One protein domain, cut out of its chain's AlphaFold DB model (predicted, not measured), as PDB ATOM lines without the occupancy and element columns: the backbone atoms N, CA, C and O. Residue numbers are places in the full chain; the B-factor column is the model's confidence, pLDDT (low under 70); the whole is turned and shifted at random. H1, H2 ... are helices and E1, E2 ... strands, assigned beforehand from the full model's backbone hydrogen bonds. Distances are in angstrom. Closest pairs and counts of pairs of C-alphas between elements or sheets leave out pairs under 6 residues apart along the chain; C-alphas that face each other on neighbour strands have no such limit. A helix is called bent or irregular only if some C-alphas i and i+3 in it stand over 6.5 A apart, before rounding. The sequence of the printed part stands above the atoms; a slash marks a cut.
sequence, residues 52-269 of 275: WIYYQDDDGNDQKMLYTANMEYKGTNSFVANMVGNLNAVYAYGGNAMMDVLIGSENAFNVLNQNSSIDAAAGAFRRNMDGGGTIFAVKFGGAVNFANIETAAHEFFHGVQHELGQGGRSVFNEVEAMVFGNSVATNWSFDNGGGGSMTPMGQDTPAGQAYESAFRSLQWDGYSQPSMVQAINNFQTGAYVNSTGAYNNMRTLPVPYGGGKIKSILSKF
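Overview. This is residues 52 to 269 of the 275 residues of an uncharacterized protein of Alistipes onderdonkii subsp. vulgaris (UniProt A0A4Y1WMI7). At one end of the domain stands a small four-stranded sheet, E2 E1 E3 E4, with helices H1a and H2 over one face, two layers; at the other end H4 and H5 fold back on each other as a helical hairpin. Between them H3 crosses H2 in a second helical hairpin, and residues 239 to 265 form a long unnamed stretch. The printed part has 218 residues, with six named helices and four strands in the order E1 E2 H1 E3 E4 H2 H3 H4 H5 H6; the sheet is mixed, and so is the class, helices and strands. Helix packing is mostly crossed, and the whole is compact, with a radius of gyration of the C-alphas of 17.0 A and spans of 54 by 41 by 32 A.

Arrangement. E2, residues 62 to 66, and E1, residues 52 to 56, are an antiparallel hairpin, with N 53 and O 65 2.8 A apart. E3, residues 109 to 112, is parallel to E1, with N 54 and O 111 2.8 A apart, and to E4, residues 133 to 136, with N 135 and O 110 2.7 A apart; these pairs are within hydrogen-bond range. H1, residues 78 to 103, was assigned as one helix by its hydrogen bonds but is bent, C-alphas 93 and 96 being 7.6 A apart; its arms are H1a, residues 78 to 93, and H1b, residues 96 to 103. H1a is on the sheet at a height of 11.5 A and runs along the strands. H2, residues 146 to 163, is on the same face at 10.3 A, also along them. H1a touches H2 with residues 86 to 90 alone, about perpendicular at 74 degrees, closest C-alphas Asn 86 and Ile 149, 5.3 A. H1b touches H2, closest C-alphas Leu 102 and Val 160, 6.6 A. The hub is H3, residues 171 to 192, in a hairpin with H2, closest C-alphas Glu 150 and Gly 181, 4.4 A. H3 touches H4, residues 206 to 220, at Val 179 and Gln 219, their closest C-alphas, 5.9 A. H5, residues 225 to 238, is irregular, C-alphas 233 and 236 being 7.4 A apart; it forms a hairpin with H4, closest C-alphas Gly 208 and Gly 238, 3.5 A. H6, residues 266 to 269, only just touches H3, with 3 pairs of C-alphas within 8 A, closest Glu 176 and Leu 266, 6.5 A. Each O i to N i+4 pair is within hydrogen-bond range in H1a, H2 and H4, against 3 of 4 in H1b, 17 of 18 in H3 and 8 of 10 in H5; H6 is too short for one.

Along the chain. E1 begins at C-alpha 52, (51.350, -41.188, -18.700). H3 is 30.8 A long, H2 25.5 A, H1a 22.2 A and H4 21.2 A. H6 ends at C-alpha 269, (30.034, -37.285, -15.370).

Size, cuts and confidence. The farthest C-alphas, Asp 59 and Pro 206, are 54.6 A apart. The printed part has no cut; the long links are E2 to H1, E3 to E4, H3 to H4 and H5 to H6. Mean pLDDT of the printed part is 88.0, and residues 115 to 123, 139, 141 and 256 to 262 are under 70.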
ATOM      1  N   TRP A  52      49.920 -41.378 -18.437       88.12
ATOM      2  CA  TRP A  52      51.350 -41.188 -18.700       88.12
ATOM      3  C   TRP A  52      51.580 -40.108 -19.755       88.12
ATOM      4  O   TRP A  52      51.108 -40.229 -20.879       88.12
ATOM      5  N   ILE A  53      52.355 -39.073 -19.434       87.06
ATOM      6  CA  ILE A  53      52.751 -38.008 -20.364       87.06
ATOM      7  C   ILE A  53      54.140 -38.318 -20.918       87.06
ATOM      8  O   ILE A  53      55.118 -38.324 -20.173       87.06
ATOM      9  N   TYR A  54      54.234 -38.535 -22.225       86.69
ATOM     10  CA  TYR A  54      55.482 -38.789 -22.941       86.69
ATOM     11  C   TYR A  54      55.945 -37.529 -23.670       86.69
ATOM     12  O   TYR A  54      55.156 -36.841 -24.329       86.69
ATOM     13  N   TYR A  55      57.237 -37.237 -23.571       85.94
ATOM     14  CA  TYR A  55      57.856 -36.042 -24.136       85.94
ATOM     15  C   TYR A  55      59.335 -36.292 -24.442       85.94
ATOM     16  O   TYR A  55      59.889 -37.295 -24.012       85.94
ATOM     17  N   GLN A  56      59.969 -35.377 -25.172       84.06
ATOM     18  CA  GLN A  56      61.424 -35.364 -25.340       84.06
ATOM     19  C   GLN A  56      62.031 -34.272 -24.465       84.06
ATOM     20  O   GLN A  56      61.469 -33.174 -24.382       84.06
ATOM     21  N   ASP A  57      63.131 -34.583 -23.782       84.56
ATOM     22  CA  ASP A  57      63.922 -33.579 -23.065       84.56
ATOM     23  C   ASP A  57      64.731 -32.687 -24.023       84.56
ATOM     24  O   ASP A  57      64.683 -32.849 -25.244       84.56
ATOM     25  N   ASP A  58      65.444 -31.707 -23.465       83.06
ATOM     26  CA  ASP A  58      66.221 -30.728 -24.238       83.06
ATOM     27  C   ASP A  58      67.370 -31.377 -25.040       83.06
ATOM     28  O   ASP A  58      67.818 -30.814 -26.040       83.06
ATOM     29  N   ASP A  59      67.800 -32.580 -24.644       85.81
ATOM     30  CA  ASP A  59      68.816 -33.388 -25.328       85.81
ATOM     31  C   ASP A  59      68.201 -34.331 -26.387       85.81
ATOM     32  O   ASP A  59      68.921 -35.055 -27.079       85.81
ATOM     33  N   GLY A  60      66.873 -34.319 -26.544       81.94
ATOM     34  CA  GLY A  60      66.134 -35.145 -27.497       81.94
ATOM     35  C   GLY A  60      65.897 -36.584 -27.037       81.94
ATOM     36  O   GLY A  60      65.501 -37.415 -27.857       81.94
ATOM     37  N   ASN A  61      66.123 -36.907 -25.759       86.12
ATOM     38  CA  ASN A  61      65.836 -38.237 -25.231       86.12
ATOM     39  C   ASN A  61      64.358 -38.364 -24.864       86.12
ATOM     40  O   ASN A  61      63.761 -37.451 -24.289       86.12
ATOM     41  N   ASP A  62      63.781 -39.529 -25.147       87.38
ATOM     42  CA  ASP A  62      62.407 -39.831 -24.769       87.38
ATOM     43  C   ASP A  62      62.287 -39.983 -23.245       87.38
ATOM     44  O   ASP A  62      62.964 -40.792 -22.609       87.38
ATOM     45  N   GLN A  63      61.369 -39.217 -22.669       88.06
ATOM     46  CA  GLN A  63      61.020 -39.201 -21.258       88.06
ATOM     47  C   GLN A  63      59.534 -39.515 -21.081       88.06
ATOM     48  O   GLN A  63      58.706 -39.306 -21.975       88.06
ATOM     49  N   LYS A  64      59.175 -39.991 -19.887       88.31
ATOM     50  CA  LYS A  64      57.778 -40.134 -19.477       88.31
ATOM     51  C   LYS A  64      57.578 -39.676 -18.042       88.31
ATOM     52  O   LYS A  64      58.442 -39.873 -17.192       88.31
ATOM     53  N   MET A  65      56.410 -39.113 -17.772       89.50
ATOM     54  CA  MET A  65      55.995 -38.684 -16.448       89.50
ATOM     55  C   MET A  65      54.598 -39.201 -16.157       89.50
ATOM     56  O   MET A  65      53.713 -39.154 -17.007       89.50
ATOM     57  N   LEU A  66      54.417 -39.670 -14.934       89.81
ATOM     58  CA  LEU A  66      53.127 -40.078 -14.429       89.81
ATOM     59  C   LEU A  66      52.348 -38.852 -13.950       89.81
ATOM     60  O   LEU A  66      52.868 -38.066 -13.156       89.81
ATOM     61  N   TYR A  67      51.138 -38.665 -14.471       89.88
ATOM     62  CA  TYR A  67      50.245 -37.610 -14.019       89.88
ATOM     63  C   TYR A  67      49.426 -38.065 -12.811       89.88
ATOM     64  O   TYR A  67      48.719 -39.069 -12.873       89.88
ATOM     65  N   THR A  68      49.450 -37.257 -11.752       87.62
ATOM     66  CA  THR A  68      48.519 -37.346 -10.624       87.62
ATOM     67  C   THR A  68      47.715 -36.057 -10.502       87.62
ATOM     68  O   THR A  68      48.174 -34.969 -10.860       87.62
ATOM     69  N   ALA A  69      46.476 -36.175 -10.024       86.50
ATOM     70  CA  ALA A  69      45.563 -35.042  -9.940       86.50
ATOM     71  C   ALA A  69      46.138 -33.898  -9.088       86.50
ATOM     72  O   ALA A  69      46.546 -34.106  -7.946       86.50
ATOM     73  N   ASN A  70      46.099 -32.677  -9.627       86.44
ATOM     74  CA  ASN A  70      46.602 -31.456  -8.986       86.44
ATOM     75  C   ASN A  70      48.115 -31.457  -8.714       86.44
ATOM     76  O   ASN A  70      48.586 -30.680  -7.882       86.44
ATOM     77  N   MET A  71      48.887 -32.300  -9.406       88.75
ATOM     78  CA  MET A  71      50.340 -32.284  -9.272       88.75
ATOM     79  C   MET A  71      50.940 -30.957  -9.746       88.75
ATOM     80  O   MET A  71      50.439 -30.307 -10.668       88.75
ATOM     81  N   GLU A  72      52.073 -30.592  -9.158       90.69
ATOM     82  CA  GLU A  72      52.909 -29.490  -9.624       90.69
ATOM     83  C   GLU A  72      54.064 -30.047 -10.464       90.69
ATOM     84  O   GLU A  72      54.859 -30.862  -9.985       90.69
ATOM     85  N   TYR A  73      54.184 -29.606 -11.719       91.19
ATOM     86  CA  TYR A  73      55.329 -29.955 -12.556       91.19
ATOM     87  C   TYR A  73      56.523 -29.049 -12.244       91.19
ATOM     88  O   TYR A  73      56.443 -27.834 -12.395       91.19
ATOM     89  N   LYS A  74      57.645 -29.654 -11.838       90.06
ATOM     90  CA  LYS A  74      58.872 -28.940 -11.435       90.06
ATOM     91  C   LYS A  74      59.961 -28.895 -12.511       90.06
ATOM     92  O   LYS A  74      61.045 -28.380 -12.252       90.06
ATOM     93  N   GLY A  75      59.712 -29.485 -13.680       88.38
ATOM     94  CA  GLY A  75      60.661 -29.474 -14.793       88.38
ATOM     95  C   GLY A  75      60.506 -28.246 -15.693       88.38
ATOM     96  O   GLY A  75      59.676 -27.373 -15.456       88.38
ATOM     97  N   THR A  76      61.313 -28.194 -16.750       89.62
ATOM     98  CA  THR A  76      61.380 -27.063 -17.693       89.62
ATOM     99  C   THR A  76      60.649 -27.316 -19.010       89.62
ATOM    100  O   THR A  76      60.463 -26.382 -19.790       89.62
ATOM    101  N   ASN A  77      60.205 -28.552 -19.277       90.62
ATOM    102  CA  ASN A  77      59.565 -28.890 -20.543       90.62
ATOM    103  C   ASN A  77      58.191 -28.207 -20.665       90.62
ATOM    104  O   ASN A  77      57.258 -28.491 -19.908       90.62
ATOM    105  N   SER A  78      58.059 -27.309 -21.643       90.12
ATOM    106  CA  SER A  78      56.864 -26.479 -21.818       90.12
ATOM    107  C   SER A  78      55.624 -27.285 -22.206       90.12
ATOM    108  O   SER A  78      54.523 -26.953 -21.770       90.12
ATOM    109  N   PHE A  79      55.775 -28.360 -22.984       89.69
ATOM    110  CA  PHE A  79      54.661 -29.249 -23.313       89.69
ATOM    111  C   PHE A  79      54.112 -29.913 -22.047       89.69
ATOM    112  O   PHE A  79      52.910 -29.847 -21.794       89.69
ATOM    113  N   VAL A  80      54.991 -30.477 -21.215       91.56
ATOM    114  CA  VAL A  80      54.595 -31.137 -19.965       91.56
ATOM    115  C   VAL A  80      53.937 -30.145 -19.006       91.56
ATOM    116  O   VAL A  80      52.862 -30.436 -18.485       91.56
ATOM    117  N   ALA A  81      54.523 -28.958 -18.822       93.31
ATOM    118  CA  ALA A  81      53.966 -27.913 -17.963       93.31
ATOM    119  C   ALA A  81      52.537 -27.524 -18.380       93.31
ATOM    120  O   ALA A  81      51.628 -27.477 -17.549       93.31
ATOM    121  N   ASN A  82      52.321 -27.303 -19.679       92.75
ATOM    122  CA  ASN A  82      51.008 -26.949 -20.214       92.75
ATOM    123  C   ASN A  82      50.015 -28.109 -20.131       92.75
ATOM    124  O   ASN A  82      48.853 -27.891 -19.796       92.75
ATOM    125  N   MET A  83      50.454 -29.339 -20.401       92.50
ATOM    126  CA  MET A  83      49.594 -30.514 -20.307       92.50
ATOM    127  C   MET A  83      49.130 -30.747 -18.868       92.50
ATOM    128  O   MET A  83      47.933 -30.897 -18.638       92.50
ATOM    129  N   VAL A  84      50.043 -30.697 -17.891       94.44
ATOM    130  CA  VAL A  84      49.698 -30.785 -16.462       94.44
ATOM    131  C   VAL A  84      48.737 -29.666 -16.070       94.44
ATOM    132  O   VAL A  84      47.730 -29.933 -15.423       94.44
ATOM    133  N   GLY A  85      48.989 -28.431 -16.510       95.31
ATOM    134  CA  GLY A  85      48.088 -27.308 -16.256       95.31
ATOM    135  C   GLY A  85      46.681 -27.517 -16.831       95.31
ATOM    136  O   GLY A  85      45.694 -27.285 -16.133       95.31
ATOM    137  N   ASN A  86      46.575 -28.018 -18.066       94.62
ATOM    138  CA  ASN A  86      45.291 -28.352 -18.688       94.62
ATOM    139  C   ASN A  86      44.578 -29.480 -17.928       94.62
ATOM    140  O   ASN A  86      43.397 -29.344 -17.633       94.62
ATOM    141  N   LEU A  87      45.274 -30.560 -17.560       95.06
ATOM    142  CA  LEU A  87      44.679 -31.681 -16.821       95.06
ATOM    143  C   LEU A  87      44.249 -31.293 -15.403       95.06
ATOM    144  O   LEU A  87      43.167 -31.685 -14.969       95.06
ATOM    145  N   ASN A  88      45.034 -30.464 -14.714       95.69
ATOM    146  CA  ASN A  88      44.660 -29.901 -13.420       95.69
ATOM    147  C   ASN A  88      43.415 -29.013 -13.545       95.69
ATOM    148  O   ASN A  88      42.527 -29.075 -12.696       95.69
ATOM    149  N   ALA A  89      43.302 -28.228 -14.622       95.62
ATOM    150  CA  ALA A  89      42.089 -27.471 -14.902       95.62
ATOM    151  C   ALA A  89      40.897 -28.405 -15.187       95.62
ATOM    152  O   ALA A  89      39.833 -28.234 -14.597       95.62
ATOM    153  N   VAL A  90      41.063 -29.447 -16.005       95.94
ATOM    154  CA  VAL A  90      39.995 -30.436 -16.225       95.94
ATOM    155  C   VAL A  90      39.534 -31.044 -14.901       95.94
ATOM    156  O   VAL A  90      38.334 -31.086 -14.628       95.94
ATOM    157  N   TYR A  91      40.476 -31.449 -14.049       95.19
ATOM    158  CA  TYR A  91      40.187 -32.017 -12.738       95.19
ATOM    159  C   TYR A  91      39.400 -31.040 -11.856       95.19
ATOM    160  O   TYR A  91      38.308 -31.357 -11.384       95.19
ATOM    161  N   ALA A  92      39.915 -29.823 -11.670       94.56
ATOM    162  CA  ALA A  92      39.329 -28.845 -10.763       94.56
ATOM    163  C   ALA A  92      37.940 -28.362 -11.215       94.56
ATOM    164  O   ALA A  92      37.071 -28.125 -10.375       94.56
ATOM    165  N   TYR A  93      37.695 -28.232 -12.521       94.50
ATOM    166  CA  TYR A  93      36.514 -27.549 -13.067       94.50
ATOM    167  C   TYR A  93      35.385 -28.496 -13.514       94.50
ATOM    168  O   TYR A  93      34.557 -28.157 -14.361       94.50
ATOM    169  N   GLY A  94      35.299 -29.665 -12.871       91.56
ATOM    170  CA  GLY A  94      34.165 -30.589 -12.981       91.56
ATOM    171  C   GLY A  94      34.449 -31.871 -13.761       91.56
ATOM    172  O   GLY A  94      33.534 -32.659 -13.976       91.56
ATOM    173  N   GLY A  95      35.703 -32.100 -14.156       94.75
ATOM    174  CA  GLY A  95      36.151 -33.356 -14.746       94.75
ATOM    175  C   GLY A  95      36.766 -34.346 -13.756       94.75
ATOM    176  O   GLY A  95      37.166 -35.424 -14.184       94.75
ATOM    177  N   ASN A  96      36.835 -34.035 -12.456       92.88
ATOM    178  CA  ASN A  96      37.453 -34.895 -11.437       92.88
ATOM    179  C   ASN A  96      36.915 -36.331 -11.448       92.88
ATOM    180  O   ASN A  96      37.705 -37.256 -11.543       92.88
ATOM    181  N   ALA A  97      35.594 -36.537 -11.456       91.81
ATOM    182  CA  ALA A  97      35.023 -37.888 -11.427       91.81
ATOM    183  C   ALA A  97      35.380 -38.724 -12.672       91.81
ATOM    184  O   ALA A  97      35.501 -39.943 -12.584       91.81
ATOM    185  N   MET A  98      35.526 -38.076 -13.832       94.38
ATOM    186  CA  MET A  98      35.982 -38.703 -15.078       94.38
ATOM    187  C   MET A  98      37.477 -39.035 -14.978       94.38
ATOM    188  O   MET A  98      37.880 -40.164 -15.242       94.38
ATOM    189  N   MET A  99      38.286 -38.081 -14.512       93.00
ATOM    190  CA  MET A  99      39.726 -38.263 -14.335       93.00
ATOM    191  C   MET A  99      40.057 -39.328 -13.285       93.00
ATOM    192  O   MET A  99      40.971 -40.104 -13.514       93.00
ATOM    193  N   ASP A 100      39.309 -39.421 -12.183       91.19
ATOM    194  CA  ASP A 100      39.509 -40.433 -11.137       91.19
ATOM    195  C   ASP A 100      39.340 -41.859 -11.692       91.19
ATOM    196  O   ASP A 100      40.061 -42.766 -11.283       91.19
ATOM    197  N   VAL A 101      38.429 -42.058 -12.659       90.62
ATOM    198  CA  VAL A 101      38.264 -43.353 -13.347       90.62
ATOM    199  C   VAL A 101      39.509 -43.711 -14.153       90.62
ATOM    200  O   VAL A 101      39.937 -44.856 -14.113       90.62
ATOM    201  N   LEU A 102      40.087 -42.748 -14.873       90.69
ATOM    202  CA  LEU A 102      41.279 -42.984 -15.694       90.69
ATOM    203  C   LEU A 102      42.550 -43.096 -14.864       90.69
ATOM    204  O   LEU A 102      43.438 -43.862 -15.208       90.69
ATOM    205  N   ILE A 103      42.659 -42.308 -13.795       88.06
ATOM    206  CA  ILE A 103      43.820 -42.331 -12.913       88.06
ATOM    207  C   ILE A 103      43.878 -43.670 -12.194       88.06
ATOM    208  O   ILE A 103      44.956 -44.230 -12.169       88.06
ATOM    209  N   GLY A 104      42.757 -44.175 -11.661       84.88
ATOM    210  CA  GLY A 104      42.696 -45.436 -10.907       84.88
ATOM    211  C   GLY A 104      42.375 -46.684 -11.736       84.88
ATOM    212  O   GLY A 104      41.902 -47.673 -11.175       84.88
ATOM    213  N   SER A 105      42.538 -46.612 -13.054       85.12
ATOM    214  CA  SER A 105      42.336 -47.728 -13.981       85.12
ATOM    215  C   SER A 105      43.475 -48.774 -13.851       85.12
ATOM    216  O   SER A 105      44.460 -48.543 -13.148       85.12
ATOM    217  N   GLU A 106      43.336 -49.934 -14.513       85.19
ATOM    218  CA  GLU A 106      44.427 -50.918 -14.747       85.19
ATOM    219  C   GLU A 106      44.964 -50.915 -16.206       85.19
ATOM    220  O   GLU A 106      45.859 -51.686 -16.567       85.19
ATOM    221  N   ASN A 107      44.408 -50.040 -17.050       86.19
ATOM    222  CA  ASN A 107      44.836 -49.705 -18.404       86.19
ATOM    223  C   ASN A 107      45.473 -48.302 -18.619       86.19
ATOM    224  O   ASN A 107      44.831 -47.262 -18.484       86.19
ATOM    225  N   ALA A 108      46.682 -48.247 -19.185       87.56
ATOM    226  CA  ALA A 108      47.373 -46.979 -19.464       87.56
ATOM    227  C   ALA A 108      46.686 -46.043 -20.496       87.56
ATOM    228  O   ALA A 108      46.362 -46.434 -21.625       87.56
ATOM    229  N   PHE A 109      46.600 -44.755 -20.146       89.94
ATOM    230  CA  PHE A 109      46.183 -43.628 -20.985       89.94
ATOM    231  C   PHE A 109      47.378 -42.718 -21.290       89.94
ATOM    232  O   PHE A 109      47.739 -41.814 -20.536       89.94
ATOM    233  N   ASN A 110      48.008 -42.961 -22.433       90.06
ATOM    234  CA  ASN A 110      49.245 -42.303 -22.834       90.06
ATOM    235  C   ASN A 110      48.960 -40.969 -23.523       90.06
ATOM    236  O   ASN A 110      48.129 -40.903 -24.420       90.06
ATOM    237  N   VAL A 111      49.698 -39.920 -23.192       89.06
ATOM    238  CA  VAL A 111      49.660 -38.615 -23.853       89.06
ATOM    239  C   VAL A 111      50.974 -38.427 -24.598       89.06
ATOM    240  O   VAL A 111      52.034 -38.407 -23.980       89.06
ATOM    241  N   LEU A 112      50.917 -38.288 -25.922       84.56
ATOM    242  CA  LEU A 112      52.098 -38.127 -26.771       84.56
ATOM    243  C   LEU A 112      52.145 -36.723 -27.370       84.56
ATOM    244  O   LEU A 112      51.182 -36.293 -28.009       84.56
ATOM    245  N   ASN A 113      53.295 -36.052 -27.281       80.44
ATOM    246  CA  ASN A 113      53.577 -34.844 -28.063       80.44
ATOM    247  C   ASN A 113      53.921 -35.180 -29.527       80.44
ATOM    248  O   ASN A 113      54.995 -34.851 -30.025       80.44
ATOM    249  N   GLN A 114      53.048 -35.924 -30.209       73.25
ATOM    250  CA  GLN A 114      53.238 -36.300 -31.611       73.25
ATOM    251  C   GLN A 114      51.954 -36.166 -32.428       73.25
ATOM    252  O   GLN A 114      50.839 -36.279 -31.906       73.25
ATOM    253  N   ASN A 115      52.121 -35.917 -33.729       63.56
ATOM    254  CA  ASN A 115      51.020 -36.031 -34.671       63.56
ATOM    255  C   ASN A 115      50.636 -37.499 -34.785       63.56
ATOM    256  O   ASN A 115      51.476 -38.398 -34.712       63.56
ATOM    257  N   SER A 116      49.355 -37.744 -35.010       59.69
ATOM    258  CA  SER A 116      48.917 -39.089 -35.322       59.69
ATOM    259  C   SER A 116      49.500 -39.513 -36.671       59.69
ATOM    260  O   SER A 116      49.270 -38.847 -37.673       59.69
ATOM    261  N   SER A 117      50.241 -40.621 -36.718       53.53
ATOM    262  CA  SER A 117      50.947 -41.115 -37.917       53.53
ATOM    263  C   SER A 117      50.036 -41.597 -39.060       53.53
ATOM    264  O   SER A 117      50.521 -42.141 -40.049       53.53
ATOM    265  N   ILE A 118      48.717 -41.421 -38.941       50.22
ATOM    266  CA  ILE A 118      47.743 -41.806 -39.965       50.22
ATOM    267  C   ILE A 118      46.921 -40.567 -40.308       50.22
ATOM    268  O   ILE A 118      46.037 -40.166 -39.548       50.22
ATOM    269  N   ASP A 119      47.250 -39.978 -41.453       47.88
ATOM    270  CA  ASP A 119      46.551 -38.863 -42.079       47.88
ATOM    271  C   ASP A 119      45.290 -39.385 -42.785       47.88
ATOM    272  O   ASP A 119      45.369 -39.955 -43.872       47.88
ATOM    273  N   ALA A 120      44.131 -39.254 -42.134       38.19
ATOM    274  CA  ALA A 120      42.817 -39.071 -42.765       38.19
ATOM    275  C   ALA A 120      41.731 -38.951 -41.680       38.19
ATOM    276  O   ALA A 120      41.276 -39.947 -41.124       38.19
ATOM    277  N   ALA A 121      41.284 -37.714 -41.449       40.56
ATOM    278  CA  ALA A 121      40.205 -37.293 -40.550       40.56
ATOM    279  C   ALA A 121      40.510 -37.347 -39.037       40.56
ATOM    280  O   ALA A 121      40.460 -38.394 -38.409       40.56
ATOM    281  N   ALA A 122      40.766 -36.154 -38.488       38.66
ATOM    282  CA  ALA A 122      40.375 -35.666 -37.160       38.66
ATOM    283  C   ALA A 122      40.120 -36.693 -36.031       38.66
ATOM    284  O   ALA A 122      39.143 -37.438 -36.069       38.66
ATOM    285  N   GLY A 123      40.923 -36.589 -34.967       50.59
ATOM    286  CA  GLY A 123      40.547 -36.996 -33.609       50.59
ATOM    287  C   GLY A 123      41.756 -37.401 -32.776       50.59
ATOM    288  O   GLY A 123      42.481 -38.318 -33.171       50.59
ATOM    289  N   ALA A 124      42.002 -36.697 -31.665       74.00
ATOM    290  CA  ALA A 124      42.848 -37.221 -30.607       74.00
ATOM    291  C   ALA A 124      42.061 -38.313 -29.837       74.00
ATOM    292  O   ALA A 124      40.948 -38.668 -30.206       74.00
ATOM    293  N   PHE A 125      42.736 -39.000 -28.918       84.94
ATOM    294  CA  PHE A 125      42.396 -40.335 -28.401       84.94
ATOM    295  C   PHE A 125      42.276 -41.482 -29.437       84.94
ATOM    296  O   PHE A 125      41.420 -41.547 -30.317       84.94
ATOM    297  N   ARG A 126      43.126 -42.496 -29.263       84.44
ATOM    298  CA  ARG A 126      43.054 -43.801 -29.920       84.44
ATOM    299  C   ARG A 126      43.038 -44.888 -28.866       84.44
ATOM    300  O   ARG A 126      44.002 -45.029 -28.125       84.44
ATOM    301  N   ARG A 127      41.982 -45.691 -28.850       82.38
ATOM    302  CA  ARG A 127      41.918 -46.871 -27.987       82.38
ATOM    303  C   ARG A 127      43.014 -47.881 -28.329       82.38
ATOM    304  O   ARG A 127      43.278 -48.122 -29.511       82.38
ATOM    305  N   ASN A 128      43.570 -48.526 -27.312       82.38
ATOM    306  CA  ASN A 128      44.378 -49.728 -27.500       82.38
ATOM    307  C   ASN A 128      43.461 -50.963 -27.470       82.38
ATOM    308  O   ASN A 128      42.378 -50.931 -26.885       82.38
ATOM    309  N   MET A 129      43.871 -52.051 -28.131       75.06
ATOM    310  CA  MET A 129      43.061 -53.281 -28.185       75.06
ATOM    311  C   MET A 129      42.937 -53.954 -26.816       75.06
ATOM    312  O   MET A 129      41.892 -54.530 -26.527       75.06
ATOM    313  N   ASP A 130      43.968 -53.814 -25.985       76.69
ATOM    314  CA  ASP A 130      44.084 -54.486 -24.689       76.69
ATOM    315  C   ASP A 130      43.562 -53.639 -23.513       76.69
ATOM    316  O   ASP A 130      43.705 -54.048 -22.370       76.69
ATOM    317  N   GLY A 131      42.943 -52.482 -23.790       79.31
ATOM    318  CA  GLY A 131      42.488 -51.523 -22.773       79.31
ATOM    319  C   GLY A 131      43.280 -50.214 -22.791       79.31
ATOM    320  O   GLY A 131      44.405 -50.157 -23.288       79.31
ATOM    321  N   GLY A 132      42.675 -49.125 -22.308       86.50
ATOM    322  CA  GLY A 132      43.325 -47.811 -22.283       86.50
ATOM    323  C   GLY A 132      43.441 -47.174 -23.669       86.50
ATOM    324  O   GLY A 132      42.675 -47.475 -24.595       86.50
ATOM    325  N   GLY A 133      44.407 -46.276 -23.856       87.56
ATOM    326  CA  GLY A 133      44.580 -45.615 -25.146       87.56
ATOM    327  C   GLY A 133      45.673 -44.562 -25.204       87.56
ATOM    328  O   GLY A 133      46.461 -44.391 -24.283       87.56
ATOM    329  N   THR A 134      45.736 -43.870 -26.336       88.38
ATOM    330  CA  THR A 134      46.765 -42.885 -26.660       88.38
ATOM    331  C   THR A 134      46.145 -41.584 -27.154       88.38
ATOM    332  O   THR A 134      45.429 -41.566 -28.151       88.38
ATOM    333  N   ILE A 135      46.464 -40.477 -26.502       88.12
ATOM    334  CA  ILE A 135      46.032 -39.118 -26.807       88.12
ATOM    335  C   ILE A 135      47.178 -38.402 -27.516       88.12
ATOM    336  O   ILE A 135      48.253 -38.195 -26.957       88.12
ATOM    337  N   PHE A 136      46.947 -38.028 -28.772       84.88
ATOM    338  CA  PHE A 136      47.918 -37.317 -29.601       84.88
ATOM    339  C   PHE A 136      47.777 -35.813 -29.365       84.88
ATOM    340  O   PHE A 136      46.918 -35.155 -29.950       84.88
ATOM    341  N   ALA A 137      48.608 -35.278 -28.477       79.94
ATOM    342  CA  ALA A 137      48.447 -33.953 -27.898       79.94
ATOM    343  C   ALA A 137      49.190 -32.833 -28.645       79.94
ATOM    344  O   ALA A 137      49.302 -31.732 -28.121       79.94
ATOM    345  N   VAL A 138      49.638 -33.039 -29.892       70.44
ATOM    346  CA  VAL A 138      50.293 -31.960 -30.675       70.44
ATOM    347  C   VAL A 138      49.408 -30.730 -30.859       70.44
ATOM    348  O   VAL A 138      49.911 -29.619 -31.007       70.44
ATOM    349  N   LYS A 139      48.084 -30.907 -30.836       66.44
ATOM    350  CA  LYS A 139      47.129 -29.795 -30.931       66.44
ATOM    351  C   LYS A 139      46.783 -29.153 -29.588       66.44
ATOM    352  O   LYS A 139      46.086 -28.144 -29.586       66.44
ATOM    353  N   PHE A 140      47.253 -29.707 -28.471       71.38
ATOM    354  CA  PHE A 140      47.076 -29.111 -27.153       71.38
ATOM    355  C   PHE A 140      48.093 -27.975 -27.103       71.38
ATOM    356  O   PHE A 140      49.289 -28.203 -26.947       71.38
ATOM    357  N   GLY A 141      47.640 -26.757 -27.402       62.19
ATOM    358  CA  GLY A 141      48.528 -25.617 -27.602       62.19
ATOM    359  C   GLY A 141      49.424 -25.335 -26.390       62.19
ATOM    360  O   GLY A 141      49.191 -25.812 -25.283       62.19
ATOM    361  N   GLY A 142      50.437 -24.491 -26.588       77.31
ATOM    362  CA  GLY A 142      51.449 -24.164 -25.573       77.31
ATOM    363  C   GLY A 142      50.983 -23.260 -24.423       77.31
ATOM    364  O   GLY A 142      51.781 -22.460 -23.941       77.31
ATOM    365  N   ALA A 143      49.711 -23.332 -24.022       88.00
ATOM    366  CA  ALA A 143      49.145 -22.550 -22.924       88.00
ATOM    367  C   ALA A 143      47.961 -23.272 -22.260       88.00
ATOM    368  O   ALA A 143      47.285 -24.087 -22.889       88.00
ATOM    369  N   VAL A 144      47.653 -22.903 -21.018       92.25
ATOM    370  CA  VAL A 144      46.409 -23.292 -20.341       92.25
ATOM    371  C   VAL A 144      45.332 -22.263 -20.679       92.25
ATOM    372  O   VAL A 144      45.433 -21.104 -20.287       92.25
ATOM    373  N   ASN A 145      44.334 -22.658 -21.470       93.44
ATOM    374  CA  ASN A 145      43.247 -21.779 -21.911       93.44
ATOM    375  C   ASN A 145      41.985 -22.581 -22.264       93.44
ATOM    376  O   ASN A 145      42.040 -23.805 -22.367       93.44
ATOM    377  N   PHE A 146      40.872 -21.880 -22.511       94.62
ATOM    378  CA  PHE A 146      39.572 -22.487 -22.827       94.62
ATOM    379  C   PHE A 146      39.657 -23.585 -23.898       94.62
ATOM    380  O   PHE A 146      39.194 -24.695 -23.669       94.62
ATOM    381  N   ALA A 147      40.268 -23.295 -25.050       92.31
ATOM    382  CA  ALA A 147      40.307 -24.222 -26.180       92.31
ATOM    383  C   ALA A 147      41.123 -25.486 -25.867       92.31
ATOM    384  O   ALA A 147      40.729 -26.595 -26.228       92.31
ATOM    385  N   ASN A 148      42.245 -25.328 -25.163       92.19
ATOM    386  CA  ASN A 148      43.104 -26.449 -24.791       92.19
ATOM    387  C   ASN A 148      42.492 -27.293 -23.668       92.19
ATOM    388  O   ASN A 148      42.624 -28.513 -23.696       92.19
ATOM    389  N   ILE A 149      41.777 -26.672 -22.727       94.94
ATOM    390  CA  ILE A 149      41.040 -27.375 -21.669       94.94
ATOM    391  C   ILE A 149      39.844 -28.126 -22.256       94.94
ATOM    392  O   ILE A 149      39.646 -29.289 -21.917       94.94
ATOM    393  N   GLU A 150      39.081 -27.504 -23.161       95.19
ATOM    394  CA  GLU A 150      37.973 -28.158 -23.869       95.19
ATOM    395  C   GLU A 150      38.478 -29.368 -24.653       95.19
ATOM    396  O   GLU A 150      37.921 -30.454 -24.519       95.19
ATOM    397  N   THR A 151      39.574 -29.198 -25.401       92.31
ATOM    398  CA  THR A 151      40.213 -30.296 -26.139       92.31
ATOM    399  C   THR A 151      40.677 -31.389 -25.178       92.31
ATOM    400  O   THR A 151      40.346 -32.551 -25.370       92.31
ATOM    401  N   ALA A 152      41.384 -31.048 -24.098       93.12
ATOM    402  CA  ALA A 152      41.851 -32.039 -23.133       93.12
ATOM    403  C   ALA A 152      40.704 -32.830 -22.505       93.12
ATOM    404  O   ALA A 152      40.742 -34.059 -22.489       93.12
ATOM    405  N   ALA A 153      39.665 -32.142 -22.042       95.88
ATOM    406  CA  ALA A 153      38.490 -32.782 -21.483       95.88
ATOM    407  C   ALA A 153      37.773 -33.667 -22.515       95.88
ATOM    408  O   ALA A 153      37.401 -34.784 -22.170       95.88
ATOM    409  N   HIS A 154      37.626 -33.212 -23.764       94.94
ATOM    410  CA  HIS A 154      37.023 -33.981 -24.863       94.94
ATOM    411  C   HIS A 154      37.773 -35.296 -25.104       94.94
ATOM    412  O   HIS A 154      37.173 -36.370 -25.084       94.94
ATOM    413  N   GLU A 155      39.096 -35.236 -25.263       93.69
ATOM    414  CA  GLU A 155      39.891 -36.421 -25.605       93.69
ATOM    415  C   GLU A 155      40.008 -37.417 -24.444       93.69
ATOM    416  O   GLU A 155      39.948 -38.631 -24.649       93.69
ATOM    417  N   PHE A 156      40.118 -36.933 -23.205       94.25
ATOM    418  CA  PHE A 156      40.091 -37.806 -22.028       94.25
ATOM    419  C   PHE A 156      38.707 -38.425 -21.806       94.25
ATOM    420  O   PHE A 156      38.605 -39.572 -21.368       94.25
ATOM    421  N   PHE A 157      37.631 -37.731 -22.184       95.75
ATOM    422  CA  PHE A 157      36.289 -38.296 -22.115       95.75
ATOM    423  C   PHE A 157      36.114 -39.486 -23.066       95.75
ATOM    424  O   PHE A 157      35.496 -40.480 -22.683       95.75
ATOM    425  N   HIS A 158      36.722 -39.455 -24.259       93.56
ATOM    426  CA  HIS A 158      36.805 -40.643 -25.117       93.56
ATOM    427  C   HIS A 158      37.555 -41.804 -24.447       93.56
ATOM    428  O   HIS A 158      37.163 -42.962 -24.614       93.56
ATOM    429  N   GLY A 159      38.576 -41.501 -23.641       91.88
ATOM    430  CA  GLY A 159      39.241 -42.467 -22.766       91.88
ATOM    431  C   GLY A 159      38.263 -43.172 -21.830       91.88
ATOM    432  O   GLY A 159      38.187 -44.398 -21.844       91.88
ATOM    433  N   VAL A 160      37.446 -42.416 -21.089       92.50
ATOM    434  CA  VAL A 160      36.452 -43.000 -20.166       92.50
ATOM    435  C   VAL A 160      35.332 -43.723 -20.907       92.50
ATOM    436  O   VAL A 160      34.866 -44.762 -20.442       92.50
ATOM    437  N   GLN A 161      34.904 -43.231 -22.072       91.62
ATOM    438  CA  GLN A 161      33.962 -43.962 -22.924       91.62
ATOM    439  C   GLN A 161      34.512 -45.344 -23.288       91.62
ATOM    440  O   GLN A 161      33.780 -46.327 -23.201       91.62
ATOM    441  N   HIS A 162      35.789 -45.437 -23.673       88.81
ATOM    442  CA  HIS A 162      36.433 -46.715 -23.983       88.81
ATOM    443  C   HIS A 162      36.582 -47.600 -22.743       88.81
ATOM    444  O   HIS A 162      36.181 -48.761 -22.792       88.81
ATOM    445  N   GLU A 163      37.062 -47.041 -21.631       89.50
ATOM    446  CA  GLU A 163      37.268 -47.762 -20.368       89.50
ATOM    447  C   GLU A 163      35.967 -48.366 -19.822       89.50
ATOM    448  O   GLU A 163      35.933 -49.486 -19.321       89.50
ATOM    449  N   LEU A 164      34.848 -47.658 -19.994       88.31
ATOM    450  CA  LEU A 164      33.518 -48.133 -19.604       88.31
ATOM    451  C   LEU A 164      32.806 -48.944 -20.700       88.31
ATOM    452  O   LEU A 164      31.636 -49.304 -20.543       88.31
ATOM    453  N   GLY A 165      33.481 -49.234 -21.816       85.62
ATOM    454  CA  GLY A 165      32.973 -50.090 -22.885       85.62
ATOM    455  C   GLY A 165      31.902 -49.459 -23.787       85.62
ATOM    456  O   GLY A 165      31.157 -50.192 -24.439       85.62
ATOM    457  N   GLN A 166      31.812 -48.127 -23.885       83.94
ATOM    458  CA  GLN A 166      30.813 -47.382 -24.679       83.94
ATOM    459  C   GLN A 166      31.024 -47.435 -26.213       83.94
ATOM    460  O   GLN A 166      30.591 -46.564 -26.970       83.94
ATOM    461  N   GLY A 167      31.636 -48.504 -26.719       76.44
ATOM    462  CA  GLY A 167      31.818 -48.735 -28.150       76.44
ATOM    463  C   GLY A 167      32.691 -47.685 -28.853       76.44
ATOM    464  O   GLY A 167      33.297 -46.809 -28.246       76.44
ATOM    465  N   GLY A 168      32.828 -47.836 -30.170       79.00
ATOM    466  CA  GLY A 168      33.729 -47.010 -30.979       79.00
ATOM    467  C   GLY A 168      33.136 -45.689 -31.487       79.00
ATOM    468  O   GLY A 168      31.995 -45.328 -31.212       79.00
ATOM    469  N   ARG A 169      33.934 -45.004 -32.308       85.75
ATOM    470  CA  ARG A 169      33.639 -43.732 -32.986       85.75
ATOM    471  C   ARG A 169      32.198 -43.631 -33.521       85.75
ATOM    472  O   ARG A 169      31.779 -44.444 -34.350       85.75
ATOM    473  N   SER A 170      31.459 -42.617 -33.067       91.38
ATOM    474  CA  SER A 170      30.073 -42.331 -33.461       91.38
ATOM    475  C   SER A 170      29.672 -40.899 -33.115       91.38
ATOM    476  O   SER A 170      30.236 -40.322 -32.192       91.38
ATOM    477  N   VAL A 171      28.660 -40.354 -33.799       93.81
ATOM    478  CA  VAL A 171      28.134 -39.004 -33.524       93.81
ATOM    479  C   VAL A 171      27.704 -38.883 -32.068       93.81
ATOM    480  O   VAL A 171      27.964 -37.865 -31.443       93.81
ATOM    481  N   PHE A 172      27.084 -39.927 -31.511       94.50
ATOM    482  CA  PHE A 172      26.725 -39.969 -30.099       94.50
ATOM    483  C   PHE A 172      27.935 -39.741 -29.188       94.50
ATOM    484  O   PHE A 172      27.885 -38.858 -28.337       94.50
ATOM    485  N   ASN A 173      29.018 -40.501 -29.382       93.56
ATOM    486  CA  ASN A 173      30.206 -40.388 -28.532       93.56
ATOM    487  C   ASN A 173      30.905 -39.028 -28.700       93.56
ATOM    488  O   ASN A 173      31.375 -38.482 -27.705       93.56
ATOM    489  N   GLU A 174      30.932 -38.468 -29.915       95.06
ATOM    490  CA  GLU A 174      31.474 -37.127 -30.178       95.06
ATOM    491  C   GLU A 174      30.651 -36.035 -29.493       95.06
ATOM    492  O   GLU A 174      31.202 -35.234 -28.749       95.06
ATOM    493  N   VAL A 175      29.328 -36.016 -29.692       96.69
ATOM    494  CA  VAL A 175      28.437 -35.019 -29.075       96.69
ATOM    495  C   VAL A 175      28.526 -35.087 -27.553       96.69
ATOM    496  O   VAL A 175      28.560 -34.056 -26.888       96.69
ATOM    497  N   GLU A 176      28.597 -36.290 -26.990       96.00
ATOM    498  CA  GLU A 176      28.742 -36.473 -25.551       96.00
ATOM    499  C   GLU A 176      30.069 -35.908 -25.014       96.00
ATOM    500  O   GLU A 176      30.056 -35.159 -24.035       96.00
ATOM    501  N   ALA A 177      31.190 -36.212 -25.678       96.25
ATOM    502  CA  ALA A 177      32.509 -35.688 -25.323       96.25
ATOM    503  C   ALA A 177      32.591 -34.163 -25.500       96.25
ATOM    504  O   ALA A 177      33.115 -33.472 -24.628       96.25
ATOM    505  N   MET A 178      31.987 -33.630 -26.566       97.06
ATOM    506  CA  MET A 178      31.896 -32.195 -26.835       97.06
ATOM    507  C   MET A 178      31.133 -31.457 -25.737       97.06
ATOM    508  O   MET A 178      31.597 -30.423 -25.256       97.06
ATOM    509  N   VAL A 179      29.972 -31.974 -25.314       98.06
ATOM    510  CA  VAL A 179      29.202 -31.366 -24.218       98.06
ATOM    511  C   VAL A 179      30.017 -31.374 -22.930       98.06
ATOM    512  O   VAL A 179      30.093 -30.345 -22.257       98.06
ATOM    513  N   PHE A 180      30.643 -32.502 -22.587       98.19
ATOM    514  CA  PHE A 180      31.476 -32.597 -21.392       98.19
ATOM    515  C   PHE A 180      32.645 -31.605 -21.439       98.19
ATOM    516  O   PHE A 180      32.794 -30.788 -20.530       98.19
ATOM    517  N   GLY A 181      33.433 -31.623 -22.518       97.06
ATOM    518  CA  GLY A 181      34.614 -30.778 -22.659       97.06
ATOM    519  C   GLY A 181      34.282 -29.292 -22.646       97.06
ATOM    520  O   GLY A 181      34.922 -28.519 -21.929       97.06
ATOM    521  N   ASN A 182      33.218 -28.898 -23.348       97.12
ATOM    522  CA  ASN A 182      32.757 -27.516 -23.354       97.12
ATOM    523  C   ASN A 182      32.269 -27.066 -21.970       97.12
ATOM    524  O   ASN A 182      32.532 -25.937 -21.558       97.12
ATOM    525  N   SER A 183      31.590 -27.947 -21.231       96.94
ATOM    526  CA  SER A 183      31.106 -27.657 -19.876       96.94
ATOM    527  C   SER A 183      32.262 -27.444 -18.895       96.94
ATOM    528  O   SER A 183      32.255 -26.464 -18.151       96.94
ATOM    529  N   VAL A 184      33.298 -28.290 -18.945       97.06
ATOM    530  CA  VAL A 184      34.513 -28.139 -18.123       97.06
ATOM    531  C   VAL A 184      35.244 -26.829 -18.440       97.06
ATOM    532  O   VAL A 184      35.576 -26.069 -17.530       97.06
ATOM    533  N   ALA A 185      35.459 -26.520 -19.722       96.38
ATOM    534  CA  ALA A 185      36.129 -25.284 -20.127       96.38
ATOM    535  C   ALA A 185      35.321 -24.023 -19.767       96.38
ATOM    536  O   ALA A 185      35.897 -23.004 -19.385       96.38
ATOM    537  N   THR A 186      33.989 -24.103 -19.829       95.69
ATOM    538  CA  THR A 186      33.083 -23.026 -19.399       95.69
ATOM    539  C   THR A 186      33.135 -22.811 -17.888       95.69
ATOM    540  O   THR A 186      33.186 -21.675 -17.432       95.69
ATOM    541  N   ASN A 187      33.208 -23.879 -17.092       95.19
ATOM    542  CA  ASN A 187      33.444 -23.752 -15.654       95.19
ATOM    543  C   ASN A 187      34.778 -23.058 -15.351       95.19
ATOM    544  O   ASN A 187      34.848 -22.214 -14.462       95.19
ATOM    545  N   TRP A 188      35.835 -23.403 -16.089       95.62
ATOM    546  CA  TRP A 188      37.138 -22.758 -15.942       95.62
ATOM    547  C   TRP A 188      37.093 -21.263 -16.283       95.62
ATOM    548  O   TRP A 188      37.699 -20.455 -15.573       95.62
ATOM    549  N   SER A 189      36.356 -20.866 -17.326       94.94
ATOM    550  CA  SER A 189      36.296 -19.460 -17.746       94.94
ATOM    551  C   SER A 189      35.551 -18.549 -16.775       94.94
ATOM    552  O   SER A 189      35.817 -17.347 -16.774       94.94
ATOM    553  N   PHE A 190      34.674 -19.081 -15.920       92.75
ATOM    554  CA  PHE A 190      34.038 -18.290 -14.864       92.75
ATOM    555  C   PHE A 190      35.048 -17.712 -13.869       92.75
ATOM    556  O   PHE A 190      34.931 -16.544 -13.501       92.75
ATOM    557  N   ASP A 191      36.071 -18.488 -13.510       93.19
ATOM    558  CA  ASP A 191      37.072 -18.079 -12.519       93.19
ATOM    559  C   ASP A 191      38.285 -17.378 -13.162       93.19
ATOM    560  O   ASP A 191      38.983 -16.608 -12.503       93.19
ATOM    561  N   ASN A 192      38.547 -17.626 -14.451       92.81
ATOM    562  CA  ASN A 192      39.769 -17.170 -15.134       92.81
ATOM    563  C   ASN A 192      39.513 -16.101 -16.211       92.81
ATOM    564  O   ASN A 192      40.455 -15.470 -16.692       92.81
ATOM    565  N   GLY A 193      38.244 -15.856 -16.546       84.56
ATOM    566  CA  GLY A 193      37.813 -14.880 -17.536       84.56
ATOM    567  C   GLY A 193      38.038 -15.323 -18.986       84.56
ATOM    568  O   GLY A 193      39.038 -15.943 -19.335       84.56
ATOM    569  N   GLY A 194      37.109 -14.918 -19.858       74.81
ATOM    570  CA  GLY A 194      37.239 -15.046 -21.310       74.81
ATOM    571  C   GLY A 194      37.198 -16.480 -21.855       74.81
ATOM    572  O   GLY A 194      37.327 -17.470 -21.142       74.81
ATOM    573  N   GLY A 195      37.014 -16.582 -23.169       80.00
ATOM    574  CA  GLY A 195      36.959 -17.857 -23.883       80.00
ATOM    575  C   GLY A 195      35.551 -18.270 -24.304       80.00
ATOM    576  O   GLY A 195      34.546 -17.674 -23.924       80.00
ATOM    577  N   GLY A 196      35.513 -19.270 -25.169       87.50
ATOM    578  CA  GLY A 196      34.323 -19.793 -25.815       87.50
ATOM    579  C   GLY A 196      34.742 -20.603 -27.034       87.50
ATOM    580  O   GLY A 196      35.859 -20.454 -27.537       87.50
ATOM    581  N   SER A 197      33.851 -21.455 -27.515       91.69
ATOM    582  CA  SER A 197      34.092 -22.226 -28.727       91.69
ATOM    583  C   SER A 197      32.850 -22.297 -29.590       91.69
ATOM    584  O   SER A 197      31.736 -22.002 -29.157       91.69
ATOM    585  N   MET A 198      33.064 -22.702 -30.838       94.38
ATOM    586  CA  MET A 198      31.990 -22.936 -31.796       94.38
ATOM    587  C   MET A 198      31.327 -24.307 -31.598       94.38
ATOM    588  O   MET A 198      30.375 -24.620 -32.307       94.38
ATOM    589  N   THR A 199      31.813 -25.129 -30.661       95.75
ATOM    590  CA  THR A 199      31.287 -26.473 -30.371       95.75
ATOM    591  C   THR A 199      29.783 -26.473 -30.083       95.75
ATOM    592  O   THR A 199      29.076 -27.292 -30.681       95.75
ATOM    593  N   PRO A 200      29.244 -25.538 -29.272       97.25
ATOM    594  CA  PRO A 200      27.807 -25.465 -29.015       97.25
ATOM    595  C   PRO A 200      27.002 -24.868 -30.174       97.25
ATOM    596  O   PRO A 200      25.777 -24.940 -30.151       97.25
ATOM    597  N   MET A 201      27.654 -24.222 -31.148       98.00
ATOM    598  CA  MET A 201      26.969 -23.375 -32.122       98.00
ATOM    599  C   MET A 201      26.315 -24.175 -33.243       98.00
ATOM    600  O   MET A 201      26.889 -25.113 -33.809       98.00
ATOM    601  N   GLY A 202      25.109 -23.746 -33.594       98.06
ATOM    602  CA  GLY A 202      24.383 -24.186 -34.770       98.06
ATOM    603  C   GLY A 202      24.727 -23.340 -35.990       98.06
ATOM    604  O   GLY A 202      25.062 -22.162 -35.887       98.06
ATOM    605  N   GLN A 203      24.617 -23.931 -37.171       97.56
ATOM    606  CA  GLN A 203      24.501 -23.175 -38.415       97.56
ATOM    607  C   GLN A 203      23.143 -22.455 -38.467       97.56
ATOM    608  O   GLN A 203      22.199 -22.855 -37.783       97.56
ATOM    609  N   ASP A 204      23.015 -21.429 -39.312       96.62
ATOM    610  CA  ASP A 204      21.753 -20.698 -39.503       96.62
ATOM    611  C   ASP A 204      20.752 -21.501 -40.357       96.62
ATOM    612  O   ASP A 204      20.442 -21.188 -41.506       96.62
ATOM    613  N   THR A 205      20.313 -22.636 -39.811       97.75
ATOM    614  CA  THR A 205      19.358 -23.575 -40.402       97.75
ATOM    615  C   THR A 205      18.460 -24.154 -39.303       97.75
ATOM    616  O   THR A 205      18.851 -24.155 -38.132       97.75
ATOM    617  N   PRO A 206      17.286 -24.727 -39.635       98.50
ATOM    618  CA  PRO A 206      16.448 -25.399 -38.638       98.50
ATOM    619  C   PRO A 206      17.182 -26.513 -37.876       98.50
ATOM    620  O   PRO A 206      17.004 -26.659 -36.669       98.50
ATOM    621  N   ALA A 207      18.048 -27.269 -38.564       98.31
ATOM    622  CA  ALA A 207      18.872 -28.293 -37.928       98.31
ATOM    623  C   ALA A 207      19.913 -27.671 -36.986       98.31
ATOM    624  O   ALA A 207      20.098 -28.151 -35.871       98.31
ATOM    625  N   GLY A 208      20.565 -26.578 -37.392       98.62
ATOM    626  CA  GLY A 208      21.543 -25.898 -36.546       98.62
ATOM    627  C   GLY A 208      20.929 -25.302 -35.285       98.62
ATOM    628  O   GLY A 208      21.441 -25.536 -34.194       98.62
ATOM    629  N   GLN A 209      19.771 -24.652 -35.397       98.62
ATOM    630  CA  GLN A 209      19.020 -24.152 -34.243       98.62
ATOM    631  C   GLN A 209      18.611 -25.288 -33.290       98.62
ATOM    632  O   GLN A 209      18.744 -25.162 -32.071       98.62
ATOM    633  N   ALA A 210      18.161 -26.425 -33.836       98.69
ATOM    634  CA  ALA A 210      17.809 -27.599 -33.044       98.69
ATOM    635  C   ALA A 210      19.026 -28.219 -32.337       98.69
ATOM    636  O   ALA A 210      18.902 -28.621 -31.176       98.69
ATOM    637  N   TYR A 211      20.185 -28.281 -33.003       98.69
ATOM    638  CA  TYR A 211      21.446 -28.731 -32.409       98.69
ATOM    639  C   TYR A 211      21.888 -27.806 -31.273       98.69
ATOM    640  O   TYR A 211      22.095 -28.281 -30.161       98.69
ATOM    641  N   GLU A 212      21.968 -26.497 -31.520       98.69
ATOM    642  CA  GLU A 212      22.433 -25.527 -30.525       98.69
ATOM    643  C   GLU A 212      21.546 -25.519 -29.279       98.69
ATOM    644  O   GLU A 212      22.041 -25.584 -28.154       98.69
ATOM    645  N   SER A 213      20.221 -25.501 -29.461       98.56
ATOM    646  CA  SER A 213      19.273 -25.558 -28.345       98.56
ATOM    647  C   SER A 213      19.445 -26.835 -27.515       98.56
ATOM    648  O   SER A 213      19.473 -26.781 -26.282       98.56
ATOM    649  N   ALA A 214      19.608 -27.982 -28.178       98.56
ATOM    650  CA  ALA A 214      19.804 -29.259 -27.508       98.56
ATOM    651  C   ALA A 214      21.152 -29.331 -26.778       98.56
ATOM    652  O   ALA A 214      21.193 -29.778 -25.632       98.56
ATOM    653  N   PHE A 215      22.229 -28.846 -27.402       98.50
ATOM    654  CA  PHE A 215      23.560 -28.778 -26.802       98.50
ATOM    655  C   PHE A 215      23.548 -27.905 -25.550       98.50
ATOM    656  O   PHE A 215      24.006 -28.339 -24.498       98.50
ATOM    657  N   ARG A 216      22.965 -26.700 -25.630       97.19
ATOM    658  CA  ARG A 216      22.840 -25.797 -24.477       97.19
ATOM    659  C   ARG A 216      22.021 -26.423 -23.351       97.19
ATOM    660  O   ARG A 216      22.405 -26.280 -22.200       97.19
ATOM    661  N   SER A 217      20.953 -27.154 -23.668       97.19
ATOM    662  CA  SER A 217      20.181 -27.876 -22.643       97.19
ATOM    663  C   SER A 217      21.041 -28.941 -21.952       97.19
ATOM    664  O   SER A 217      21.089 -29.004 -20.732       97.19
ATOM    665  N   LEU A 218      21.780 -29.750 -22.725       97.12
ATOM    666  CA  LEU A 218      22.681 -30.767 -22.169       97.12
ATOM    667  C   LEU A 218      23.804 -30.155 -21.331       97.12
ATOM    668  O   LEU A 218      24.209 -30.738 -20.330       97.12
ATOM    669  N   GLN A 219      24.306 -28.998 -21.753       95.38
ATOM    670  CA  GLN A 219      25.301 -28.236 -21.024       95.38
ATOM    671  C   GLN A 219      24.708 -27.738 -19.702       95.38
ATOM    672  O   GLN A 219      25.137 -28.192 -18.651       95.38
ATOM    673  N   TRP A 220      23.713 -26.852 -19.728       93.69
ATOM    674  CA  TRP A 220      23.267 -26.096 -18.550       93.69
ATOM    675  C   TRP A 220      22.303 -26.844 -17.630       93.69
ATOM    676  O   TRP A 220      22.361 -26.655 -16.414       93.69
ATOM    677  N   ASP A 221      21.448 -27.698 -18.189       93.38
ATOM    678  CA  ASP A 221      20.392 -28.392 -17.443       93.38
ATOM    679  C   ASP A 221      20.776 -29.837 -17.085       93.38
ATOM    680  O   ASP A 221      20.058 -30.518 -16.348       93.38
ATOM    681  N   GLY A 222      21.917 -30.311 -17.591       91.25
ATOM    682  CA  GLY A 222      22.377 -31.681 -17.424       91.25
ATOM    683  C   GLY A 222      21.844 -32.641 -18.486       91.25
ATOM    684  O   GLY A 222      21.124 -32.288 -19.423       91.25
ATOM    685  N   TYR A 223      22.217 -33.915 -18.352       92.25
ATOM    686  CA  TYR A 223      21.804 -34.932 -19.313       92.25
ATOM    687  C   TYR A 223      20.283 -35.145 -19.316       92.25
ATOM    688  O   TYR A 223      19.678 -35.503 -18.305       92.25
ATOM    689  N   SER A 224      19.691 -35.081 -20.510       93.25
ATOM    690  CA  SER A 224      18.361 -35.616 -20.781       93.25
ATOM    691  C   SER A 224      18.374 -36.438 -22.071       93.25
ATOM    692  O   SER A 224      19.030 -36.084 -23.057       93.25
ATOM    693  N   GLN A 225      17.632 -37.552 -22.087       92.50
ATOM    694  CA  GLN A 225      17.512 -38.379 -23.290       92.50
ATOM    695  C   GLN A 225      16.936 -37.583 -24.486       92.50
ATOM    696  O   GLN A 225      17.495 -37.714 -25.574       92.50
ATOM    697  N   PRO A 226      15.879 -36.754 -24.335       95.12
ATOM    698  CA  PRO A 226      15.361 -35.942 -25.438       95.12
ATOM    699  C   PRO A 226      16.395 -34.973 -26.021       95.12
ATOM    700  O   PRO A 226      16.568 -34.947 -27.238       95.12
ATOM    701  N   SER A 227      17.124 -34.238 -25.173       97.19
ATOM    702  CA  SER A 227      18.145 -33.292 -25.639       97.19
ATOM    703  C   SER A 227      19.289 -34.021 -26.343       97.19
ATOM    704  O   SER A 227      19.697 -33.609 -27.421       97.19
ATOM    705  N   MET A 228      19.746 -35.162 -25.816       96.19
ATOM    706  CA  MET A 228      20.782 -35.962 -26.482       96.19
ATOM    707  C   MET A 228      20.323 -36.467 -27.853       96.19
ATOM    708  O   MET A 228      21.046 -36.324 -28.834       96.19
ATOM    709  N   VAL A 229      19.101 -37.002 -27.955       95.19
ATOM    710  CA  VAL A 229      18.538 -37.464 -29.236       95.19
ATOM    711  C   VAL A 229      18.416 -36.312 -30.237       95.19
ATOM    712  O   VAL A 229      18.740 -36.481 -31.412       95.19
ATOM    713  N   GLN A 230      17.982 -35.133 -29.792       97.81
ATOM    714  CA  GLN A 230      17.892 -33.965 -30.660       97.81
ATOM    715  C   GLN A 230      19.275 -33.497 -31.127       97.81
ATOM    716  O   GLN A 230      19.439 -33.216 -32.315       97.81
ATOM    717  N   ALA A 231      20.271 -33.464 -30.238       98.19
ATOM    718  CA  ALA A 231      21.632 -33.075 -30.586       98.19
ATOM    719  C   ALA A 231      22.240 -34.026 -31.633       98.19
ATOM    720  O   ALA A 231      22.667 -33.566 -32.690       98.19
ATOM    721  N   ILE A 232      22.200 -35.348 -31.415       96.38
ATOM    722  CA  ILE A 232      22.814 -36.319 -32.344       96.38
ATOM    723  C   ILE A 232      22.116 -36.365 -33.710       96.38
ATOM    724  O   ILE A 232      22.783 -36.540 -34.727       96.38
ATOM    725  N   ASN A 233      20.790 -36.177 -33.757       96.69
ATOM    726  CA  ASN A 233      20.031 -36.199 -35.010       96.69
ATOM    727  C   ASN A 233      20.282 -34.957 -35.872       96.69
ATOM    728  O   ASN A 233      20.121 -35.018 -37.088       96.69
ATOM    729  N   ASN A 234      20.669 -33.841 -35.251       98.25
ATOM    730  CA  ASN A 234      20.920 -32.579 -35.941       98.25
ATOM    731  C   ASN A 234      22.411 -32.247 -36.077       98.25
ATOM    732  O   ASN A 234      22.755 -31.282 -36.750       98.25
ATOM    733  N   PHE A 235      23.313 -33.029 -35.481       98.25
ATOM    734  CA  PHE A 235      24.745 -32.732 -35.478       98.25
ATOM    735  C   PHE A 235      25.335 -32.649 -36.892       98.25
ATOM    736  O   PHE A 235      25.926 -31.637 -37.261       98.25
ATOM    737  N   GLN A 236      25.144 -33.684 -37.716       96.31
ATOM    738  CA  GLN A 236      25.804 -33.759 -39.025       96.31
ATOM    739  C   GLN A 236      25.335 -32.663 -39.997       96.31
ATOM    740  O   GLN A 236      26.116 -32.181 -40.807       96.31
ATOM    741  N   THR A 237      24.076 -32.239 -39.915       96.38
ATOM    742  CA  THR A 237      23.498 -31.243 -40.831       96.38
ATOM    743  C   THR A 237      23.405 -29.841 -40.232       96.38
ATOM    744  O   THR A 237      23.185 -28.884 -40.970       96.38
ATOM    745  N   GLY A 238      23.549 -29.710 -38.913       97.38
ATOM    746  CA  GLY A 238      23.272 -28.480 -38.180       97.38
ATOM    747  C   GLY A 238      24.438 -27.938 -37.363       97.38
ATOM    748  O   GLY A 238      24.514 -26.725 -37.192       97.38
ATOM    749  N   ALA A 239      25.361 -28.767 -36.871       97.94
ATOM    750  CA  ALA A 239      26.446 -28.280 -36.022       97.94
ATOM    751  C   ALA A 239      27.439 -27.423 -36.821       97.94
ATOM    752  O   ALA A 239      27.870 -27.797 -37.917       97.94
ATOM    753  N   TYR A 240      27.849 -26.284 -36.260       97.00
ATOM    754  CA  TYR A 240      28.836 -25.407 -36.894       97.00
ATOM    755  C   TYR A 240      30.194 -26.105 -37.052       97.00
ATOM    756  O   TYR A 240      30.849 -25.987 -38.090       97.00
ATOM    757  N   VAL A 241      30.587 -26.910 -36.059       93.69
ATOM    758  CA  VAL A 241      31.819 -27.721 -36.091       93.69
ATOM    759  C   VAL A 241      31.838 -28.785 -37.194       93.69
ATOM    760  O   VAL A 241      32.911 -29.275 -37.537       93.69
ATOM    761  N   ASN A 242      30.688 -29.106 -37.797       95.00
ATOM    762  CA  ASN A 242      30.599 -29.976 -38.970       95.00
ATOM    763  C   ASN A 242      30.293 -29.212 -40.276       95.00
ATOM    764  O   ASN A 242      29.858 -29.806 -41.258       95.00
ATOM    765  N   SER A 243      30.552 -27.903 -40.334       92.62
ATOM    766  CA  SER A 243      30.364 -27.093 -41.554       92.62
ATOM    767  C   SER A 243      31.166 -27.593 -42.764       92.62
ATOM    768  O   SER A 243      30.743 -27.413 -43.902       92.62
ATOM    769  N   THR A 244      32.295 -28.271 -42.540       89.81
ATOM    770  CA  THR A 244      33.127 -28.873 -43.597       89.81
ATOM    771  C   THR A 244      32.730 -30.310 -43.948       89.81
ATOM    772  O   THR A 244      33.301 -30.900 -44.864       89.81
ATOM    773  N   GLY A 245      31.773 -30.901 -43.224       89.69
ATOM    774  CA  GLY A 245      31.319 -32.275 -43.429       89.69
ATOM    775  C   GLY A 245      32.273 -33.363 -42.925       89.69
ATOM    776  O   GLY A 245      32.115 -34.526 -43.300       89.69
ATOM    777  N   ALA A 246      33.248 -33.024 -42.072       87.56
ATOM    778  CA  ALA A 246      34.229 -33.965 -41.515       87.56
ATOM    779  C   ALA A 246      33.598 -35.185 -40.807       87.56
ATOM    780  O   ALA A 246      34.203 -36.257 -40.754       87.56
ATOM    781  N   TYR A 247      32.370 -35.040 -40.304       89.62
ATOM    782  CA  TYR A 247      31.628 -36.068 -39.581       89.62
ATOM    783  C   TYR A 247      30.527 -36.741 -40.421       89.62
ATOM    784  O   TYR A 247      29.839 -37.623 -39.909       89.62
ATOM    785  N   ASN A 248      30.352 -36.395 -41.703       90.44
ATOM    786  CA  ASN A 248      29.216 -36.866 -42.522       90.44
ATOM    787  C   ASN A 248      29.177 -38.387 -42.727       90.44
ATOM    788  O   ASN A 248      28.106 -38.964 -42.879       90.44
ATOM    789  N   ASN A 249      30.337 -39.045 -42.696       88.31
ATOM    790  CA  ASN A 249      30.441 -40.502 -42.848       88.31
ATOM    791  C   ASN A 249      30.408 -41.249 -41.502       88.31
ATOM    792  O   ASN A 249      30.586 -42.468 -41.456       88.31
ATOM    793  N   MET A 250      30.226 -40.530 -40.392       89.12
ATOM    794  CA  MET A 250      30.183 -41.114 -39.060       89.12
ATOM    795  C   MET A 250      28.810 -41.736 -38.789       89.12
ATOM    796  O   MET A 250      27.770 -41.180 -39.134       89.12
ATOM    797  N   ARG A 251      28.795 -42.900 -38.136       90.19
ATOM    798  CA  ARG A 251      27.549 -43.526 -37.681       90.19
ATOM    799  C   ARG A 251      26.951 -42.728 -36.532       90.19
ATOM    800  O   ARG A 251      27.692 -42.242 -35.682       90.19
ATOM    801  N   THR A 252      25.625 -42.667 -36.449       90.50
ATOM    802  CA  THR A 252      24.951 -41.953 -35.357       90.50
ATOM    803  C   THR A 252      25.249 -42.580 -33.992       90.50
ATOM    804  O   THR A 252      25.502 -41.862 -33.032       90.50
ATOM    805  N   LEU A 253      25.258 -43.916 -33.915       89.50
ATOM    806  CA  LEU A 253      25.420 -44.682 -32.675       89.50
ATOM    807  C   LEU A 253      26.708 -45.530 -32.687       89.50
ATOM    808  O   LEU A 253      27.122 -45.970 -33.769       89.50
ATOM    809  N   PRO A 254      27.332 -45.776 -31.517       82.62
ATOM    810  CA  PRO A 254      28.566 -46.551 -31.412       82.62
ATOM    811  C   PRO A 254      28.335 -48.038 -31.695       82.62
ATOM    812  O   PRO A 254      27.223 -48.545 -31.588       82.62
ATOM    813  N   VAL A 255      29.403 -48.753 -32.058       75.62
ATOM    814  CA  VAL A 255      29.400 -50.214 -32.271       75.62
ATOM    815  C   VAL A 255      30.463 -50.858 -31.363       75.62
ATOM    816  O   VAL A 255      31.568 -50.307 -31.282       75.62
ATOM    817  N   PRO A 256      30.181 -52.010 -30.712       66.25
ATOM    818  CA  PRO A 256      28.922 -52.764 -30.747       66.25
ATOM    819  C   PRO A 256      27.767 -52.015 -30.068       66.25
ATOM    820  O   PRO A 256      27.944 -51.386 -29.033       66.25
ATOM    821  N   TYR A 257      26.574 -52.107 -30.659       62.56
ATOM    822  CA  TYR A 257      25.334 -51.635 -30.051       62.56
ATOM    823  C   TYR A 257      24.476 -52.852 -29.730       62.56
ATOM    824  O   TYR A 257      23.900 -53.459 -30.630       62.56
ATOM    825  N   GLY A 258      24.418 -53.240 -28.454       55.97
ATOM    826  CA  GLY A 258      23.769 -54.482 -28.010       55.97
ATOM    827  C   GLY A 258      22.239 -54.521 -28.130       55.97
ATOM    828  O   GLY A 258      21.636 -55.486 -27.674       55.97
ATOM    829  N   GLY A 259      21.607 -53.500 -28.719       53.28
ATOM    830  CA  GLY A 259      20.156 -53.307 -28.678       53.28
ATOM    831  C   GLY A 259      19.688 -52.885 -27.278       53.28
ATOM    832  O   GLY A 259      19.934 -53.559 -26.286       53.28
ATOM    833  N   GLY A 260      19.037 -51.727 -27.165       60.19
ATOM    834  CA  GLY A 260      18.612 -51.164 -25.878       60.19
ATOM    835  C   GLY A 260      18.457 -49.646 -25.943       60.19
ATOM    836  O   GLY A 260      18.333 -49.094 -27.026       60.19
ATOM    837  N   LYS A 261      18.458 -48.954 -24.799       56.47
ATOM    838  CA  LYS A 261      18.672 -47.497 -24.755       56.47
ATOM    839  C   LYS A 261      20.164 -47.244 -24.552       56.47
ATOM    840  O   LYS A 261      20.718 -47.761 -23.583       56.47
ATOM    841  N   ILE A 262      20.796 -46.437 -25.407       62.31
ATOM    842  CA  ILE A 262      22.141 -45.924 -25.121       62.31
ATOM    843  C   ILE A 262      22.047 -45.068 -23.865       62.31
ATOM    844  O   ILE A 262      21.326 -44.068 -23.837       62.31
ATOM    845  N   LYS A 263      22.742 -45.500 -22.817       78.88
ATOM    846  CA  LYS A 263      22.884 -44.727 -21.592       78.88
ATOM    847  C   LYS A 263      24.110 -43.856 -21.757       78.88
ATOM    848  O   LYS A 263      25.220 -44.364 -21.783       78.88
ATOM    849  N   SER A 264      23.870 -42.564 -21.893       90.00
ATOM    850  CA  SER A 264      24.930 -41.568 -21.875       90.00
ATOM    851  C   SER A 264      25.639 -41.600 -20.525       90.00
ATOM    852  O   SER A 264      24.989 -41.432 -19.485       90.00
ATOM    853  N   ILE A 265      26.955 -41.792 -20.527       92.25
ATOM    854  CA  ILE A 265      27.778 -41.635 -19.328       92.25
ATOM    855  C   ILE A 265      27.882 -40.169 -18.897       92.25
ATOM    856  O   ILE A 265      28.219 -39.911 -17.744       92.25
ATOM    857  N   LEU A 266      27.487 -39.207 -19.741       92.06
ATOM    858  CA  LEU A 266      27.298 -37.818 -19.317       92.06
ATOM    859  C   LEU A 266      26.353 -37.721 -18.111       92.06
ATOM    860  O   LEU A 266      26.588 -36.915 -17.230       92.06
ATOM    861  N   SER A 267      25.345 -38.591 -17.989       90.50
ATOM    862  CA  SER A 267      24.479 -38.623 -16.795       90.50
ATOM    863  C   SER A 267      25.223 -38.876 -15.475       90.50
ATOM    864  O   SER A 267      24.732 -38.494 -14.416       90.50
ATOM    865  N   LYS A 268      26.398 -39.514 -15.537       90.50
ATOM    866  CA  LYS A 268      27.283 -39.777 -14.398       90.50
ATOM    867  C   LYS A 268      28.354 -38.697 -14.235       90.50
ATOM    868  O   LYS A 268      28.735 -38.400 -13.109       90.50
ATOM    869  N   PHE A 269      28.854 -38.157 -15.345       94.00
ATOM    870  CA  PHE A 269      30.034 -37.285 -15.370       94.00
ATOM    871  C   PHE A 269      29.729 -35.818 -15.683       94.00
ATOM    872  O   PHE A 269      30.660 -35.041 -15.851       94.00
TER     873      PHE A 269